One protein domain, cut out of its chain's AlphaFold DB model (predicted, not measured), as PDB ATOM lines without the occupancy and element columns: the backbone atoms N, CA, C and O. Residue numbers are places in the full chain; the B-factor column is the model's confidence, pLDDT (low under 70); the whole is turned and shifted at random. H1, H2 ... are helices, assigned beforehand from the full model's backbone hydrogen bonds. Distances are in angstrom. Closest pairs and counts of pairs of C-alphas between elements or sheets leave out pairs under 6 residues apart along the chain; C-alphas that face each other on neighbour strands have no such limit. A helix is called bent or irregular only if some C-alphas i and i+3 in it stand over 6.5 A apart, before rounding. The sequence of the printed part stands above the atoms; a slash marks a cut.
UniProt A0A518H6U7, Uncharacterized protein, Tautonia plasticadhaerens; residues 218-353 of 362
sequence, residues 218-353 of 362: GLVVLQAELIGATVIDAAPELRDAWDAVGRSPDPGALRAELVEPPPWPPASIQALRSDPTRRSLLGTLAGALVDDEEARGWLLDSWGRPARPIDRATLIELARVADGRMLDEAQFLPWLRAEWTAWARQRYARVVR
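What this domain is: This is residues 218 to 353 of the 362 residues of an uncharacterized protein of Tautonia plasticadhaerens (UniProt A0A518H6U7). A long helix, H9, makes a spine: short helices H4 to H8 form a broad head towards its first residues, and the helical hairpin H2 and H3 runs beside its last turns as a narrow end. H1 crosses beside H9, and its first residues reach H7 in the head. The printed part has 136 residues, with nine named helices in the order H1 to H9 and no named strand; the class is all helix. It is compact, with a radius of gyration of the C-alphas of 16.0 A and spans of 51 by 36 by 22 A.

How they stand to each other: Begin with H1, residues 218 to 232, which touches H9, residues 332 to 352, with residues 225 to 230 alone; the closest C-alphas, of Ala 229 and Thr 341, are 4.8 A apart, at a tilt of 37 degrees, only just steep, the same way. H9 is the hub, touching four helices. Next, H2, residues 235 to 247, touches residues 345 to 352 of H9, closest at C-alphas Ala 241 and Val 352, 5.2 A, at a shallow tilt of 27 degrees. H3, residues 251 to 259, forms a hairpin with H2, closest at C-alphas Val 245 and Pro 251, 5.0 A, and touches H9 at Leu 254 and Val 351, 6.3 A between C-alphas. H4, residues 267 to 274, only just touches H9, with 3 pairs of C-alphas within 8 A, the closest Ala 267 and Trp 343 at 7.4 A. H5, residues 281 to 289, forms hairpins with H4 and with H6, residues 293 to 304; the closest C-alphas are Leu 272 and Leu 282, 7.1 A, and Ala 286 and Arg 296, 5.7 A. H7, residues 312 to 319, touches H1 at C-alphas Gly 218 and Ala 319, 4.7 A. H8, residues 321 to 328, touches H6 about perpendicular, at 83 degrees, with C-alphas Ala 295 and Ala 322 5.3 A apart; H7 and H8 only just touch, with 3 pairs within 8 A, and only at the corner. Every O i to N i+4 pair is within hydrogen-bond range in each helix but H8, with 0 of 4, where 4 of 5 O i to N i+3 pairs are.

Where its parts are: Find C-alpha 218 at (167.539, 143.058, 138.467); H1 runs 19.8 A from there. H2 is 18.6 A long and H6 16.7 A. H8 is irregular: C-alphas 323 and 326 are 7.9 A apart. H9 runs 30.6 A, from C-alpha 332 at (165.980, 140.884, 125.822) to C-alpha 352 at (160.328, 170.326, 119.933).

The domain as a whole: The C-alphas farthest apart, of Pro 249 and Glu 293, are 51.3 A apart. The printed part has no cut and no long link. Mean pLDDT of the printed part is 96.1, and no printed residue is under 70.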
ATOM      1  N   GLY A 218     168.227 142.900 139.751       90.69
ATOM      2  CA  GLY A 218     167.539 143.058 138.467       90.69
ATOM      3  C   GLY A 218     166.807 144.396 138.320       90.69
ATOM      4  O   GLY A 218     166.771 144.960 137.229       90.69
ATOM      5  N   LEU A 219     166.293 144.965 139.420       94.00
ATOM      6  CA  LEU A 219     165.682 146.294 139.403       94.00
ATOM      7  C   LEU A 219     166.725 147.373 139.091       94.00
ATOM      8  O   LEU A 219     166.448 148.246 138.273       94.00
ATOM      9  N   VAL A 220     167.917 147.298 139.694       90.88
ATOM     10  CA  VAL A 220     169.013 148.247 139.420       90.88
ATOM     11  C   VAL A 220     169.428 148.174 137.951       90.88
ATOM     12  O   VAL A 220     169.583 149.216 137.318       90.88
ATOM     13  N   VAL A 221     169.540 146.965 137.387       93.12
ATOM     14  CA  VAL A 221     169.852 146.763 135.960       93.12
ATOM     15  C   VAL A 221     168.790 147.409 135.073       93.12
ATOM     16  O   VAL A 221     169.121 148.217 134.212       93.12
ATOM     17  N   LEU A 222     167.506 147.126 135.302       97.12
ATOM     18  CA  LEU A 222     166.427 147.701 134.490       97.12
ATOM     19  C   LEU A 222     166.319 149.222 134.631       97.12
ATOM     20  O   LEU A 222     166.042 149.911 133.651       97.12
ATOM     21  N   GLN A 223     166.545 149.765 135.829       95.88
ATOM     22  CA  GLN A 223     166.593 151.210 136.048       95.88
ATOM     23  C   GLN A 223     167.779 151.841 135.313       95.88
ATOM     24  O   GLN A 223     167.610 152.865 134.657       95.88
ATOM     25  N   ALA A 224     168.957 151.217 135.366       93.94
ATOM     26  CA  ALA A 224     170.126 151.653 134.615       93.94
ATOM     27  C   ALA A 224     169.881 151.614 133.100       93.94
ATOM     28  O   ALA A 224     170.213 152.575 132.414       93.94
ATOM     29  N   GLU A 225     169.250 150.560 132.581       97.12
ATOM     30  CA  GLU A 225     168.890 150.452 131.164       97.12
ATOM     31  C   GLU A 225     167.864 151.504 130.745       97.12
ATOM     32  O   GLU A 225     168.025 152.136 129.702       97.12
ATOM     33  N   LEU A 226     166.843 151.751 131.573       97.44
ATOM     34  CA  LEU A 226     165.832 152.774 131.314       97.44
ATOM     35  C   LEU A 226     166.481 154.151 131.217       97.44
ATOM     36  O   LEU A 226     166.256 154.879 130.256       97.44
ATOM     37  N   ILE A 227     167.310 154.491 132.199       95.94
ATOM     38  CA  ILE A 227     167.977 155.787 132.250       95.94
ATOM     39  C   ILE A 227     169.044 155.902 131.159       95.94
ATOM     40  O   ILE A 227     169.109 156.928 130.491       95.94
ATOM     41  N   GLY A 228     169.822 154.857 130.892       94.38
ATOM     42  CA  GLY A 228     170.748 154.821 129.761       94.38
ATOM     43  C   GLY A 228     170.029 155.073 128.433       94.38
ATOM     44  O   GLY A 228     170.434 155.940 127.662       94.38
ATOM     45  N   ALA A 229     168.902 154.399 128.197       96.81
ATOM     46  CA  ALA A 229     168.139 154.515 126.959       96.81
ATOM     47  C   ALA A 229     167.494 155.898 126.758       96.81
ATOM     48  O   ALA A 229     167.499 156.414 125.636       96.81
ATOM     49  N   THR A 230     166.918 156.491 127.811       97.19
ATOM     50  CA  THR A 230     166.151 157.746 127.702       97.19
ATOM     51  C   THR A 230     166.987 158.993 127.971       97.19
ATOM     52  O   THR A 230     166.718 160.041 127.391       97.19
ATOM     53  N   VAL A 231     168.029 158.891 128.800       94.31
ATOM     54  CA  VAL A 231     168.869 160.029 129.191       94.31
ATOM     55  C   VAL A 231     170.160 160.103 128.388       94.31
ATOM     56  O   VAL A 231     170.545 161.198 127.986       94.31
ATOM     57  N   ILE A 232     170.826 158.970 128.143       91.56
ATOM     58  CA  ILE A 232     172.145 158.937 127.495       91.56
ATOM     59  C   ILE A 232     172.004 158.736 125.982       91.56
ATOM     60  O   ILE A 232     172.450 159.571 125.195       91.56
ATOM     61  N   ASP A 233     171.318 157.677 125.553       94.81
ATOM     62  CA  ASP A 233     171.218 157.317 124.131       94.81
ATOM     63  C   ASP A 233     170.328 158.292 123.329       94.81
ATOM     64  O   ASP A 233     170.492 158.444 122.112       94.81
ATOM     65  N   ALA A 234     169.396 158.972 124.007       96.06
ATOM     66  CA  ALA A 234     168.530 160.021 123.459       96.06
ATOM     67  C   ALA A 234     168.920 161.438 123.935       96.06
ATOM     68  O   ALA A 234     168.122 162.372 123.838       96.06
ATOM     69  N   ALA A 235     170.142 161.617 124.460       93.56
ATOM     70  CA  ALA A 235     170.592 162.882 125.043       93.56
ATOM     71  C   ALA A 235     170.515 164.102 124.100       93.56
ATOM     72  O   ALA A 235     170.166 165.185 124.577       93.56
ATOM     73  N   PRO A 236     170.858 164.008 122.795       93.81
ATOM     74  CA  PRO A 236     170.730 165.148 121.886       93.81
ATOM     75  C   PRO A 236     169.291 165.662 121.804       93.81
ATOM     76  O   PRO A 236     169.053 166.842 122.050       93.81
ATOM     77  N   GLU A 237     168.332 164.771 121.555       97.12
ATOM     78  CA  GLU A 237     166.916 165.117 121.451       97.12
ATOM     79  C   GLU A 237     166.343 165.578 122.797       97.12
ATOM     80  O   GLU A 237     165.534 166.504 122.838       97.12
ATOM     81  N   LEU A 238     166.791 164.972 123.903       96.12
ATOM     82  CA  LEU A 238     166.416 165.367 125.261       96.12
ATOM     83  C   LEU A 238     166.771 166.834 125.535       96.12
ATOM     84  O   LEU A 238     165.940 167.585 126.047       96.12
ATOM     85  N   ARG A 239     167.992 167.252 125.178       94.31
ATOM     86  CA  ARG A 239     168.454 168.638 125.342       94.31
ATOM     87  C   ARG A 239     167.635 169.608 124.502       94.31
ATOM     88  O   ARG A 239     167.162 170.608 125.036       94.31
ATOM     89  N   ASP A 240     167.409 169.281 123.232       95.50
ATOM     90  CA  ASP A 240     166.599 170.112 122.337       95.50
ATOM     91  C   ASP A 240     165.166 170.281 122.873       95.50
ATOM     92  O   ASP A 240     164.607 171.382 122.838       95.50
ATOM     93  N   ALA A 241     164.579 169.209 123.415       96.38
ATOM     94  CA  ALA A 241     163.258 169.244 124.033       96.38
ATOM     95  C   ALA A 241     163.232 170.096 125.310       96.38
ATOM     96  O   ALA A 241     162.314 170.895 125.485       96.38
ATOM     97  N   TRP A 242     164.245 169.996 126.178       95.19
ATOM     98  CA  TRP A 242     164.357 170.845 127.372       95.19
ATOM     99  C   TRP A 242     164.515 172.331 127.018       95.19
ATOM    100  O   TRP A 242     163.849 173.185 127.610       95.19
ATOM    101  N   ASP A 243     165.324 172.643 126.002       94.06
ATOM    102  CA  ASP A 243     165.486 174.000 125.469       94.06
ATOM    103  C   ASP A 243     164.178 174.524 124.838       94.06
ATOM    104  O   ASP A 243     163.905 175.728 124.858       94.06
ATOM    105  N   ALA A 244     163.347 173.647 124.264       95.12
ATOM    106  CA  ALA A 244     162.014 174.000 123.770       95.12
ATOM    107  C   ALA A 244     161.037 174.298 124.919       95.12
ATOM    108  O   ALA A 244     160.348 175.319 124.871       95.12
ATOM    109  N   VAL A 245     161.033 173.485 125.985       94.69
ATOM    110  CA  VAL A 245     160.237 173.744 127.201       94.69
ATOM    111  C   VAL A 245     160.572 175.112 127.789       94.69
ATOM    112  O   VAL A 245     159.661 175.880 128.080       94.69
ATOM    113  N   GLY A 246     161.860 175.450 127.912       93.19
ATOM    114  CA  GLY A 246     162.299 176.738 128.463       93.19
ATOM    115  C   GLY A 246     161.872 177.965 127.647       93.19
ATOM    116  O   GLY A 246     161.796 179.063 128.192       93.19
ATOM    117  N   ARG A 247     161.571 177.790 126.353       94.94
ATOM    118  CA  ARG A 247     161.102 178.856 125.447       94.94
ATOM    119  C   ARG A 247     159.583 178.874 125.255       94.94
ATOM    120  O   ARG A 247     159.075 179.777 124.593       94.94
ATOM    121  N   SER A 248     158.868 177.880 125.776       94.56
ATOM    122  CA  SER A 248     157.425 177.746 125.591       94.56
ATOM    123  C   SER A 248     156.651 178.782 126.414       94.56
ATOM    124  O   SER A 248     157.023 179.038 127.560       94.56
ATOM    125  N   PRO A 249     155.539 179.339 125.890       93.19
ATOM    126  CA  PRO A 249     154.609 180.129 126.695       93.19
ATOM    127  C   PRO A 249     153.896 179.288 127.770       93.19
ATOM    128  O   PRO A 249     153.454 179.845 128.772       93.19
ATOM    129  N   ASP A 250     153.818 177.965 127.588       93.94
ATOM    130  CA  ASP A 250     153.334 177.008 128.589       93.94
ATOM    131  C   ASP A 250     154.407 175.934 128.863       93.94
ATOM    132  O   ASP A 250     154.394 174.843 128.276       93.94
ATOM    133  N   PRO A 251     155.394 176.236 129.724       90.44
ATOM    134  CA  PRO A 251     156.434 175.280 130.085       90.44
ATOM    135  C   PRO A 251     155.889 174.137 130.954       90.44
ATOM    136  O   PRO A 251     156.495 173.070 130.997       90.44
ATOM    137  N   GLY A 252     154.762 174.332 131.649       91.25
ATOM    138  CA  GLY A 252     154.173 173.329 132.534       91.25
ATOM    139  C   GLY A 252     153.610 172.144 131.754       91.25
ATOM    140  O   GLY A 252     153.973 171.000 132.040       91.25
ATOM    141  N   ALA A 253     152.789 172.418 130.737       93.12
ATOM    142  CA  ALA A 253     152.204 171.380 129.891       93.12
ATOM    143  C   ALA A 253     153.270 170.603 129.108       93.12
ATOM    144  O   ALA A 253     153.283 169.371 129.152       93.12
ATOM    145  N   LEU A 254     154.218 171.297 128.465       93.25
ATOM    146  CA  LEU A 254     155.291 170.616 127.733       93.25
ATOM    147  C   LEU A 254     156.214 169.831 128.666       93.25
ATOM    148  O   LEU A 254     156.661 168.749 128.300       93.25
ATOM    149  N   ARG A 255     156.478 170.319 129.886       94.25
ATOM    150  CA  ARG A 255     157.260 169.555 130.865       94.25
ATOM    151  C   ARG A 255     156.533 168.286 131.292       94.25
ATOM    152  O   ARG A 255     157.183 167.249 131.388       94.25
ATOM    153  N   ALA A 256     155.220 168.333 131.514       93.19
ATOM    154  CA  ALA A 256     154.428 167.130 131.778       93.19
ATOM    155  C   ALA A 256     154.505 166.146 130.591       93.19
ATOM    156  O   ALA A 256     154.765 164.956 130.784       93.19
ATOM    157  N   GLU A 257     154.418 166.654 129.356       93.69
ATOM    158  CA  GLU A 257     154.627 165.861 128.136       93.69
ATOM    159  C   GLU A 257     156.094 165.479 127.880       93.69
ATOM    160  O   GLU A 257     156.404 164.761 126.942       93.69
ATOM    161  N   LEU A 258     157.037 165.883 128.711       95.12
ATOM    162  CA  LEU A 258     158.435 165.518 128.539       95.12
ATOM    163  C   LEU A 258     158.857 164.447 129.547       95.12
ATOM    164  O   LEU A 258     159.627 163.552 129.209       95.12
ATOM    165  N   VAL A 259     158.271 164.485 130.746       95.44
ATOM    166  CA  VAL A 259     158.658 163.648 131.894       95.44
ATOM    167  C   VAL A 259     157.815 162.390 132.114       95.44
ATOM    168  O   VAL A 259     158.026 161.689 133.100       95.44
ATOM    169  N   GLU A 260     156.865 162.076 131.238       95.62
ATOM    170  CA  GLU A 260     156.169 160.782 131.303       95.62
ATOM    171  C   GLU A 260     157.168 159.644 131.037       95.62
ATOM    172  O   GLU A 260     158.069 159.814 130.216       95.62
ATOM    173  N   PRO A 261     157.044 158.495 131.710       96.06
ATOM    174  CA  PRO A 261     157.839 157.307 131.405       96.06
ATOM    175  C   PRO A 261     157.429 156.614 130.089       96.06
ATOM    176  O   PRO A 261     156.300 156.800 129.627       96.06
ATOM    177  N   PRO A 262     158.289 155.749 129.512       97.50
ATOM    178  CA  PRO A 262     157.899 154.886 128.398       97.50
ATOM    179  C   PRO A 262     156.735 153.961 128.782       97.50
ATOM    180  O   PRO A 262     156.635 153.567 129.943       97.50
ATOM    181  N   PRO A 263     155.861 153.567 127.843       97.75
ATOM    182  CA  PRO A 263     154.767 152.656 128.133       97.75
ATOM    183  C   PRO A 263     155.244 151.204 128.233       97.75
ATOM    184  O   PRO A 263     156.188 150.783 127.560       97.75
ATOM    185  N   TRP A 264     154.507 150.418 129.010       98.06
ATOM    186  CA  TRP A 264     154.539 148.965 129.012       98.06
ATOM    187  C   TRP A 264     153.146 148.404 128.670       98.06
ATOM    188  O   TRP A 264     152.168 148.783 129.322       98.06
ATOM    189  N   PRO A 265     153.024 147.513 127.668       98.00
ATOM    190  CA  PRO A 265     154.096 147.059 126.777       98.00
ATOM    191  C   PRO A 265     154.616 148.179 125.850       98.00
ATOM    192  O   PRO A 265     153.919 149.190 125.677       98.00
ATOM    193  N   PRO A 266     155.802 148.009 125.228       98.25
ATOM    194  CA  PRO A 266     156.353 148.993 124.299       98.25
ATOM    195  C   PRO A 266     155.385 149.355 123.168       98.25
ATOM    196  O   PRO A 266     154.525 148.561 122.777       98.25
ATOM    197  N   ALA A 267     155.513 150.563 122.617       95.81
ATOM    198  CA  ALA A 267     154.595 151.059 121.589       95.81
ATOM    199  C   ALA A 267     154.566 150.170 120.327       95.81
ATOM    200  O   ALA A 267     153.509 150.003 119.714       95.81
ATOM    201  N   SER A 268     155.694 149.543 119.969       97.56
ATOM    202  CA  SER A 268     155.776 148.584 118.859       97.56
ATOM    203  C   SER A 268     154.875 147.362 119.082       97.56
ATOM    204  O   SER A 268     154.143 146.949 118.180       97.56
ATOM    205  N   ILE A 269     154.836 146.838 120.309       98.25
ATOM    206  CA  ILE A 269     153.963 145.733 120.710       98.25
ATOM    207  C   ILE A 269     152.493 146.145 120.621       98.25
ATOM    208  O   ILE A 269     151.664 145.383 120.125       98.25
ATOM    209  N   GLN A 270     152.152 147.363 121.049       96.00
ATOM    210  CA  GLN A 270     150.782 147.874 120.938       96.00
ATOM    211  C   GLN A 270     150.328 147.971 119.473       96.00
ATOM    212  O   GLN A 270     149.196 147.594 119.147       96.00
ATOM    213  N   ALA A 271     151.218 148.405 118.575       95.75
ATOM    214  CA  ALA A 271     150.950 148.440 117.140       95.75
ATOM    215  C   ALA A 271     150.729 147.030 116.565       95.75
ATOM    216  O   ALA A 271     149.751 146.806 115.850       95.75
ATOM    217  N   LEU A 272     151.575 146.058 116.928       96.94
ATOM    218  CA  LEU A 272     151.419 144.656 116.517       96.94
ATOM    219  C   LEU A 272     150.114 144.032 117.032       96.94
ATOM    220  O   LEU A 272     149.474 143.264 116.318       96.94
ATOM    221  N   ARG A 273     149.688 144.368 118.254       95.94
ATOM    222  CA  ARG A 273     148.429 143.872 118.838       95.94
ATOM    223  C   ARG A 273     147.187 144.410 118.139       95.94
ATOM    224  O   ARG A 273     146.193 143.681 118.017       95.94
ATOM    225  N   SER A 274     147.246 145.676 117.735       94.94
ATOM    226  CA  SER A 274     146.138 146.393 117.102       94.94
ATOM    227  C   SER A 274     145.890 145.934 115.664       94.94
ATOM    228  O   SER A 274     144.770 146.061 115.180       94.94
ATOM    229  N   ASP A 275     146.894 145.346 115.008       96.25
ATOM    230  CA  ASP A 275     146.784 144.770 113.667       96.25
ATOM    231  C   ASP A 275     146.515 143.248 113.733       96.25
ATOM    232  O   ASP A 275     147.416 142.469 114.069       96.25
ATOM    233  N   PRO A 276     145.301 142.771 113.382       94.25
ATOM    234  CA  PRO A 276     144.969 141.345 113.413       94.25
ATOM    235  C   PRO A 276     145.889 140.480 112.544       94.25
ATOM    236  O   PRO A 276     146.122 139.321 112.884       94.25
ATOM    237  N   THR A 277     146.424 141.031 111.450       95.69
ATOM    238  CA  THR A 277     147.287 140.295 110.513       95.69
ATOM    239  C   THR A 277     148.692 140.069 111.065       95.69
ATOM    240  O   THR A 277     149.362 139.116 110.675       95.69
ATOM    241  N   ARG A 278     149.127 140.912 112.009       94.38
ATOM    242  CA  ARG A 278     150.467 140.873 112.615       94.38
ATOM    243  C   ARG A 278     150.482 140.260 114.006       94.38
ATOM    244  O   ARG A 278     151.556 140.027 114.549       94.38
ATOM    245  N   ARG A 279     149.319 139.958 114.583       91.38
ATOM    246  CA  ARG A 279     149.205 139.443 115.953       91.38
ATOM    247  C   ARG A 279     149.990 138.147 116.182       91.38
ATOM    248  O   ARG A 279     150.530 137.960 117.267       91.38
ATOM    249  N   SER A 280     150.099 137.282 115.173       93.81
ATOM    250  CA  SER A 280     150.908 136.054 115.253       93.81
ATOM    251  C   SER A 280     152.405 136.329 115.438       93.81
ATOM    252  O   SER A 280     153.092 135.514 116.049       93.81
ATOM    253  N   LEU A 281     152.905 137.489 114.993       97.19
ATOM    254  CA  LEU A 281     154.311 137.877 115.139       97.19
ATOM    255  C   LEU A 281     154.711 138.110 116.600       97.19
ATOM    256  O   LEU A 281     155.896 138.053 116.901       97.19
ATOM    257  N   LEU A 282     153.754 138.334 117.510       97.62
ATOM    258  CA  LEU A 282     154.044 138.481 118.940       97.62
ATOM    259  C   LEU A 282     154.645 137.202 119.526       97.62
ATOM    260  O   LEU A 282     155.612 137.281 120.277       97.62
ATOM    261  N   GLY A 283     154.120 136.033 119.143       97.56
ATOM    262  CA  GLY A 283     154.674 134.741 119.561       97.56
ATOM    263  C   GLY A 283     156.091 134.529 119.031       97.56
ATOM    264  O   GLY A 283     156.980 134.142 119.786       97.56
ATOM    265  N   THR A 284     156.317 134.858 117.754       97.94
ATOM    266  CA  THR A 284     157.643 134.788 117.124       97.94
ATOM    267  C   THR A 284     158.641 135.732 117.789       97.94
ATOM    268  O   THR A 284     159.764 135.326 118.056       97.94
ATOM    269  N   LEU A 285     158.240 136.975 118.081       98.25
ATOM    270  CA  LEU A 285     159.100 137.949 118.747       98.25
ATOM    271  C   LEU A 285     159.430 137.510 120.174       98.25
ATOM    272  O   LEU A 285     160.598 137.502 120.536       98.25
ATOM    273  N   ALA A 286     158.438 137.089 120.964       98.06
ATOM    274  CA  ALA A 286     158.679 136.616 122.326       98.06
ATOM    275  C   ALA A 286     159.647 135.422 122.341       98.06
ATOM    276  O   ALA A 286     160.572 135.404 123.144       98.06
ATOM    277  N   GLY A 287     159.486 134.474 121.410       98.06
ATOM    278  CA  GLY A 287     160.409 133.344 121.255       98.06
ATOM    279  C   GLY A 287     161.787 133.701 120.698       98.06
ATOM    280  O   GLY A 287     162.703 132.913 120.861       98.06
ATOM    281  N   ALA A 288     161.950 134.855 120.047       98.12
ATOM    282  CA  ALA A 288     163.256 135.344 119.604       98.12
ATOM    283  C   ALA A 288     163.993 136.140 120.693       98.12
ATOM    284  O   ALA A 288     165.210 136.295 120.620       98.12
ATOM    285  N   LEU A 289     163.257 136.691 121.663       97.94
ATOM    286  CA  LEU A 289     163.820 137.472 122.763       97.94
ATOM    287  C   LEU A 289     164.205 136.612 123.964       97.94
ATOM    288  O   LEU A 289     165.144 136.973 124.668       97.94
ATOM    289  N   VAL A 290     163.445 135.543 124.213       97.75
ATOM    290  CA  VAL A 290     163.526 134.733 125.427       97.75
ATOM    291  C   VAL A 290     163.332 133.260 125.074       97.75
ATOM    292  O   VAL A 290     162.278 132.875 124.546       97.75
ATOM    293  N   ASP A 291     164.336 132.444 125.392       96.94
ATOM    294  CA  ASP A 291     164.296 130.995 125.192       96.94
ATOM    295  C   ASP A 291     163.548 130.295 126.342       96.94
ATOM    296  O   ASP A 291     162.824 129.321 126.100       96.94
ATOM    297  N   ASP A 292     163.667 130.809 127.575       97.50
ATOM    298  CA  ASP A 292     162.956 130.298 128.756       97.50
ATOM    299  C   ASP A 292     161.422 130.347 128.562       97.50
ATOM    300  O   ASP A 292     160.815 131.390 128.298       97.50
ATOM    301  N   GLU A 293     160.767 129.186 128.673       97.38
ATOM    302  CA  GLU A 293     159.335 129.043 128.389       97.38
ATOM    303  C   GLU A 293     158.451 129.811 129.383       97.38
ATOM    304  O   GLU A 293     157.431 130.379 128.976       97.38
ATOM    305  N   GLU A 294     158.847 129.864 130.657       97.75
ATOM    306  CA  GLU A 294     158.127 130.573 131.714       97.75
ATOM    307  C   GLU A 294     158.193 132.086 131.474       97.75
ATOM    308  O   GLU A 294     157.157 132.759 131.434       97.75
ATOM    309  N   ALA A 295     159.392 132.616 131.229       97.62
ATOM    310  CA  ALA A 295     159.604 134.027 130.934       97.62
ATOM    311  C   ALA A 295     158.918 134.455 129.628       97.62
ATOM    312  O   ALA A 295     158.271 135.506 129.573       97.62
ATOM    313  N   ARG A 296     158.969 133.616 128.588       98.19
ATOM    314  CA  ARG A 296     158.251 133.853 127.329       98.19
ATOM    315  C   ARG A 296     156.734 133.870 127.525       98.19
ATOM    316  O   ARG A 296     156.054 134.738 126.971       98.19
ATOM    317  N   GLY A 297     156.195 132.932 128.305       98.12
ATOM    318  CA  GLY A 297     154.774 132.890 128.656       98.12
ATOM    319  C   GLY A 297     154.337 134.147 129.407       98.12
ATOM    320  O   GLY A 297     153.324 134.760 129.057       98.12
ATOM    321  N   TRP A 298     155.148 134.585 130.373       98.06
ATOM    322  CA  TRP A 298     154.924 135.826 131.106       98.06
ATOM    323  C   TRP A 298     154.937 137.057 130.189       98.06
ATOM    324  O   TRP A 298     154.046 137.900 130.298       98.06
ATOM    325  N   LEU A 299     155.889 137.158 129.251       98.06
ATOM    326  CA  LEU A 299     155.960 138.281 128.308       98.06
ATOM    327  C   LEU A 299     154.698 138.388 127.455       98.06
ATOM    328  O   LEU A 299     154.141 139.477 127.323       98.06
ATOM    329  N   LEU A 300     154.220 137.268 126.911       98.12
ATOM    330  CA  LEU A 300     153.008 137.242 126.093       98.12
ATOM    331  C   LEU A 300     151.765 137.654 126.891       98.12
ATOM    332  O   LEU A 300     150.965 138.451 126.390       98.12
ATOM    333  N   ASP A 301     151.621 137.173 128.130       98.25
ATOM    334  CA  ASP A 301     150.539 137.602 129.025       98.25
ATOM    335  C   ASP A 301     150.639 139.099 129.340       98.25
ATOM    336  O   ASP A 301     149.682 139.858 129.153       98.25
ATOM    337  N   SER A 302     151.825 139.558 129.744       98.12
ATOM    338  CA  SER A 302     152.053 140.955 130.089       98.12
ATOM    339  C   SER A 302     151.811 141.882 128.902       98.12
ATOM    340  O   SER A 302     151.257 142.969 129.079       98.12
ATOM    341  N   TRP A 303     152.193 141.474 127.692       98.06
ATOM    342  CA  TRP A 303     151.915 142.224 126.476       98.06
ATOM    343  C   TRP A 303     150.430 142.271 126.150       98.06
ATOM    344  O   TRP A 303     150.017 143.215 125.490       98.06
ATOM    345  N   GLY A 304     149.617 141.323 126.625       96.81
ATOM    346  CA  GLY A 304     148.158 141.319 126.496       96.81
ATOM    347  C   GLY A 304     147.431 142.348 127.372       96.81
ATOM    348  O   GLY A 304     146.276 142.685 127.091       96.81
ATOM    349  N   ARG A 305     148.089 142.915 128.387       97.31
ATOM    350  CA  ARG A 305     147.482 143.877 129.326       97.31
ATOM    351  C   ARG A 305     147.297 145.269 128.693       97.31
ATOM    352  O   ARG A 305     147.939 145.573 127.684       97.31
ATOM    353  N   PRO A 306     146.400 146.130 129.216       97.06
ATOM    354  CA  PRO A 306     146.316 147.526 128.785       97.06
ATOM    355  C   PRO A 306     147.651 148.253 128.975       97.06
ATOM    356  O   PRO A 306     148.370 147.981 129.936       97.06
ATOM    357  N   ALA A 307     147.972 149.174 128.066       96.88
ATOM    358  CA  ALA A 307     149.200 149.948 128.165       96.88
ATOM    359  C   ALA A 307     149.177 150.865 129.393       96.88
ATOM    360  O   ALA A 307     148.187 151.554 129.640       96.88
ATOM    361  N   ARG A 308     150.281 150.884 130.140       97.25
ATOM    362  CA  ARG A 308     150.491 151.759 131.300       97.25
ATOM    363  C   ARG A 308     151.902 152.351 131.265       97.25
ATOM    364  O   ARG A 308     152.793 151.683 130.747       97.25
ATOM    365  N   PRO A 309     152.145 153.563 131.788       97.56
ATOM    366  CA  PRO A 309     153.505 154.070 131.943       97.56
ATOM    367  C   PRO A 309     154.346 153.127 132.811       97.56
ATOM    368  O   PRO A 309     153.839 152.566 133.783       97.56
ATOM    369  N   ILE A 310     155.622 152.954 132.468       97.25
ATOM    370  CA  ILE A 310     156.566 152.211 133.301       97.25
ATOM    371  C   ILE A 310     156.729 152.933 134.634       97.25
ATOM    372  O   ILE A 310     157.054 154.120 134.688       97.25
ATOM    373  N   ASP A 311     156.549 152.169 135.700       96.56
ATOM    374  CA  ASP A 311     156.747 152.568 137.082       96.56
ATOM    375  C   ASP A 311     157.641 151.566 137.826       96.56
ATOM    376  O   ASP A 311     158.059 150.535 137.285       96.56
ATOM    377  N   ARG A 312     157.935 151.862 139.098       94.75
ATOM    378  CA  ARG A 312     158.754 150.983 139.943       94.75
ATOM    379  C   ARG A 312     158.160 149.578 140.055       94.75
ATOM    380  O   ARG A 312     158.911 148.610 140.023       94.75
ATOM    381  N   ALA A 313     156.837 149.463 140.183       95.81
ATOM    382  CA  ALA A 313     156.162 148.174 140.311       95.81
ATOM    383  C   ALA A 313     156.340 147.324 139.047       95.81
ATOM    384  O   ALA A 313     156.715 146.160 139.143       95.81
ATOM    385  N   THR A 314     156.178 147.923 137.868       97.12
ATOM    386  CA  THR A 314     156.387 147.250 136.583       97.12
ATOM    387  C   THR A 314     157.839 146.805 136.405       97.12
ATOM    388  O   THR A 314     158.074 145.695 135.935       97.12
ATOM    389  N   LEU A 315     158.823 147.614 136.815       97.25
ATOM    390  CA  LEU A 315     160.229 147.191 136.767       97.25
ATOM    391  C   LEU A 315     160.546 146.061 137.756       97.25
ATOM    392  O   LEU A 315     161.340 145.189 137.425       97.25
ATOM    393  N   ILE A 316     159.924 146.043 138.940       95.81
ATOM    394  CA  ILE A 316     160.043 144.924 139.890       95.81
ATOM    395  C   ILE A 316     159.414 143.655 139.306       95.81
ATOM    396  O   ILE A 316     160.017 142.588 139.380       95.81
ATOM    397  N   GLU A 317     158.224 143.758 138.702       97.06
ATOM    398  CA  GLU A 317     157.585 142.634 138.009       97.06
ATOM    399  C   GLU A 317     158.525 142.060 136.938       97.06
ATOM    400  O   GLU A 317     158.770 140.858 136.945       97.06
ATOM    401  N   LEU A 318     159.106 142.919 136.089       97.00
ATOM    402  CA  LEU A 318     160.077 142.535 135.056       97.00
ATOM    403  C   LEU A 318     161.350 141.905 135.640       97.00
ATOM    404  O   LEU A 318     161.825 140.900 135.121       97.00
ATOM    405  N   ALA A 319     161.896 142.470 136.717       96.44
ATOM    406  CA  ALA A 319     163.125 141.982 137.344       96.44
ATOM    407  C   ALA A 319     162.984 140.581 137.954       96.44
ATOM    408  O   ALA A 319     163.985 139.890 138.126       96.44
ATOM    409  N   ARG A 320     161.758 140.175 138.301       96.62
ATOM    410  CA  ARG A 320     161.461 138.902 138.972       96.62
ATOM    411  C   ARG A 320     160.986 137.801 138.027       96.62
ATOM    412  O   ARG A 320     160.785 136.677 138.480       96.62
ATOM    413  N   VAL A 321     160.775 138.096 136.743       96.75
ATOM    414  CA  VAL A 321     160.272 137.109 135.775       96.75
ATOM    415  C   VAL A 321     161.222 135.922 135.700       96.75
ATOM    416  O   VAL A 321     162.415 136.116 135.462       96.75
ATOM    417  N   ALA A 322     160.682 134.712 135.884       94.50
ATOM    418  CA  ALA A 322     161.455 133.471 135.887       94.50
ATOM    419  C   ALA A 322     162.681 133.572 136.819       94.50
ATOM    420  O   ALA A 322     163.804 133.270 136.425       94.50
ATOM    421  N   ASP A 323     162.483 134.095 138.034       92.81
ATOM    422  CA  ASP A 323     163.538 134.345 139.029       92.81
ATOM    423  C   ASP A 323     164.687 135.241 138.525       92.81
ATOM    424  O   ASP A 323     165.831 135.115 138.959       92.81
ATOM    425  N   GLY A 324     164.390 136.146 137.587       93.69
ATOM    426  CA  GLY A 324     165.357 137.057 136.975       93.69
ATOM    427  C   GLY A 324     166.031 136.522 135.710       93.69
ATOM    428  O   GLY A 324     166.687 137.305 135.024       93.69
ATOM    429  N   ARG A 325     165.806 135.252 135.333       94.25
ATOM    430  CA  ARG A 325     166.415 134.624 134.141       94.25
ATOM    431  C   ARG A 325     166.119 135.380 132.848       94.25
ATOM    432  O   ARG A 325     166.947 135.394 131.948       94.25
ATOM    433  N   MET A 326     164.982 136.075 132.762       96.19
ATOM    434  CA  MET A 326     164.653 136.908 131.598       96.19
ATOM    435  C   MET A 326     165.693 138.013 131.340       96.19
ATOM    436  O   MET A 326     165.903 138.397 130.193       96.19
ATOM    437  N   LEU A 327     166.339 138.546 132.382       96.12
ATOM    438  CA  LEU A 327     167.372 139.577 132.226       96.12
ATOM    439  C   LEU A 327     168.723 139.000 131.782       96.12
ATOM    440  O   LEU A 327     169.545 139.748 131.254       96.12
ATOM    441  N   ASP A 328     168.930 137.695 131.963       93.69
ATOM    442  CA  ASP A 328     170.123 136.979 131.502       93.69
ATOM    443  C   ASP A 328     170.044 136.639 130.001       93.69
ATOM    444  O   ASP A 328     171.052 136.284 129.382       93.69
ATOM    445  N   GLU A 329     168.862 136.780 129.391       96.50
ATOM    446  CA  GLU A 329     168.636 136.533 127.969       96.50
ATOM    447  C   GLU A 329     169.352 137.574 127.102       96.50
ATOM    448  O   GLU A 329     169.075 138.779 127.148       96.50
ATOM    449  N   ALA A 330     170.247 137.098 126.233       95.44
ATOM    450  CA  ALA A 330     171.155 137.950 125.465       95.44
ATOM    451  C   ALA A 330     170.446 138.964 124.546       95.44
ATOM    452  O   ALA A 330     171.032 139.990 124.198       95.44
ATOM    453  N   GLN A 331     169.209 138.679 124.127       97.81
ATOM    454  CA  GLN A 331     168.440 139.524 123.206       97.81
ATOM    455  C   GLN A 331     167.473 140.475 123.919       97.81
ATOM    456  O   GLN A 331     167.114 141.511 123.353       97.81
ATOM    457  N   PHE A 332     167.063 140.168 125.154       98.00
ATOM    458  CA  PHE A 332     165.980 140.884 125.822       98.00
ATOM    459  C   PHE A 332     166.355 142.331 126.175       98.00
ATOM    460  O   PHE A 332     165.675 143.264 125.742       98.00
ATOM    461  N   LEU A 333     167.451 142.539 126.914       97.75
ATOM    462  CA  LEU A 333     167.878 143.885 127.318       97.75
ATOM    463  C   LEU A 333     168.246 144.785 126.124       97.75
ATOM    464  O   LEU A 333     167.771 145.924 126.090       97.75
ATOM    465  N   PRO A 334     169.015 144.325 125.111       97.94
ATOM    466  CA  PRO A 334     169.282 145.137 123.923       97.94
ATOM    467  C   PRO A 334     168.014 145.548 123.170       97.94
ATOM    468  O   PRO A 334     167.908 146.698 122.736       97.94
ATOM    469  N   TRP A 335     167.042 144.640 123.036       98.38
ATOM    470  CA  TRP A 335     165.753 144.958 122.424       98.38
ATOM    471  C   TRP A 335     164.979 145.996 123.242       98.38
ATOM    472  O   TRP A 335     164.539 147.007 122.692       98.38
ATOM    473  N   LEU A 336     164.864 145.798 124.558       98.31
ATOM    474  CA  LEU A 336     164.131 146.703 125.444       98.31
ATOM    475  C   LEU A 336     164.741 148.113 125.455       98.31
ATOM    476  O   LEU A 336     164.017 149.107 125.375       98.31
ATOM    477  N   ARG A 337     166.074 148.200 125.473       98.06
ATOM    478  CA  ARG A 337     166.817 149.457 125.325       98.06
ATOM    479  C   ARG A 337     166.456 150.161 124.019       98.06
ATOM    480  O   ARG A 337     166.139 151.347 124.039       98.06
ATOM    481  N   ALA A 338     166.463 149.441 122.894       98.25
ATOM    482  CA  ALA A 338     166.124 150.014 121.593       98.25
ATOM    483  C   ALA A 338     164.684 150.558 121.556       98.25
ATOM    484  O   ALA A 338     164.459 151.651 121.033       98.25
ATOM    485  N   GLU A 339     163.730 149.842 122.155       98.44
ATOM    486  CA  GLU A 339     162.338 150.286 122.300       98.44
ATOM    487  C   GLU A 339     162.227 151.577 123.126       98.44
ATOM    488  O   GLU A 339     161.583 152.539 122.699       98.44
ATOM    489  N   TRP A 340     162.889 151.637 124.284       98.31
ATOM    490  CA  TRP A 340     162.884 152.824 125.144       98.31
ATOM    491  C   TRP A 340     163.564 154.029 124.494       98.31
ATOM    492  O   TRP A 340     163.014 155.131 124.549       98.31
ATOM    493  N   THR A 341     164.700 153.839 123.821       98.31
ATOM    494  CA  THR A 341     165.380 154.913 123.083       98.31
ATOM    495  C   THR A 341     164.521 155.426 121.929       98.31
ATOM    496  O   THR A 341     164.377 156.638 121.764       98.31
ATOM    497  N   ALA A 342     163.921 154.534 121.131       98.12
ATOM    498  CA  ALA A 342     163.060 154.926 120.016       98.12
ATOM    499  C   ALA A 342     161.846 155.730 120.499       98.12
ATOM    500  O   ALA A 342     161.533 156.789 119.944       98.12
ATOM    501  N   TRP A 343     161.203 155.265 121.573       98.00
ATOM    502  CA  TRP A 343     160.096 155.971 122.203       98.00
ATOM    503  C   TRP A 343     160.517 157.353 122.729       98.00
ATOM    504  O   TRP A 343     159.837 158.346 122.449       98.00
ATOM    505  N   ALA A 344     161.656 157.442 123.429       97.88
ATOM    506  CA  ALA A 344     162.154 158.690 124.004       97.88
ATOM    507  C   ALA A 344     162.439 159.730 122.918       97.88
ATOM    508  O   ALA A 344     161.926 160.846 122.982       97.88
ATOM    509  N   ARG A 345     163.149 159.341 121.850       98.00
ATOM    510  CA  ARG A 345     163.419 160.222 120.703       98.00
ATOM    511  C   ARG A 345     162.139 160.728 120.048       98.00
ATOM    512  O   ARG A 345     162.029 161.920 119.765       98.00
ATOM    513  N   GLN A 346     161.156 159.850 119.830       97.00
ATOM    514  CA  GLN A 346     159.875 160.257 119.249       97.00
ATOM    515  C   GLN A 346     159.157 161.275 120.141       97.00
ATOM    516  O   GLN A 346     158.615 162.262 119.642       97.00
ATOM    517  N   ARG A 347     159.157 161.051 121.457       96.75
ATOM    518  CA  ARG A 347     158.550 161.962 122.429       96.75
ATOM    519  C   ARG A 347     159.248 163.316 122.454       96.75
ATOM    520  O   ARG A 347     158.584 164.338 122.315       96.75
ATOM    521  N   TYR A 348     160.570 163.331 122.571       97.56
ATOM    522  CA  TYR A 348     161.352 164.564 122.604       97.56
ATOM    523  C   TYR A 348     161.161 165.372 121.314       97.56
ATOM    524  O   TYR A 348     160.944 166.582 121.364       97.56
ATOM    525  N   ALA A 349     161.088 164.699 120.162       96.62
ATOM    526  CA  ALA A 349     160.777 165.345 118.890       96.62
ATOM    527  C   ALA A 349     159.379 165.998 118.853       96.62
ATOM    528  O   ALA A 349     159.241 167.064 118.248       96.62
ATOM    529  N   ARG A 350     158.354 165.407 119.494       95.44
ATOM    530  CA  ARG A 350     157.013 166.021 119.609       95.44
ATOM    531  C   ARG A 350     157.025 167.289 120.459       95.44
ATOM    532  O   ARG A 350     156.385 168.261 120.080       95.44
ATOM    533  N   VAL A 351     157.802 167.311 121.541       95.69
ATOM    534  CA  VAL A 351     157.958 168.508 122.387       95.69
ATOM    535  C   VAL A 351     158.646 169.645 121.622       95.69
ATOM    536  O   VAL A 351     158.259 170.803 121.753       95.69
ATOM    537  N   VAL A 352     159.638 169.330 120.779       95.50
ATOM    538  CA  VAL A 352     160.328 170.326 119.933       95.50
ATOM    539  C   VAL A 352     159.437 170.837 118.799       95.50
ATOM    540  O   VAL A 352     159.491 172.016 118.443       95.50
ATOM    541  N   ARG A 353     158.639 169.951 118.197       91.75
ATOM    542  CA  ARG A 353     157.696 170.265 117.122       91.75
ATOM    543  C   ARG A 353     156.284 170.008 117.627       91.75
ATOM    544  O   ARG A 353     155.710 168.982 117.242       91.75
TER     545      ARG A 353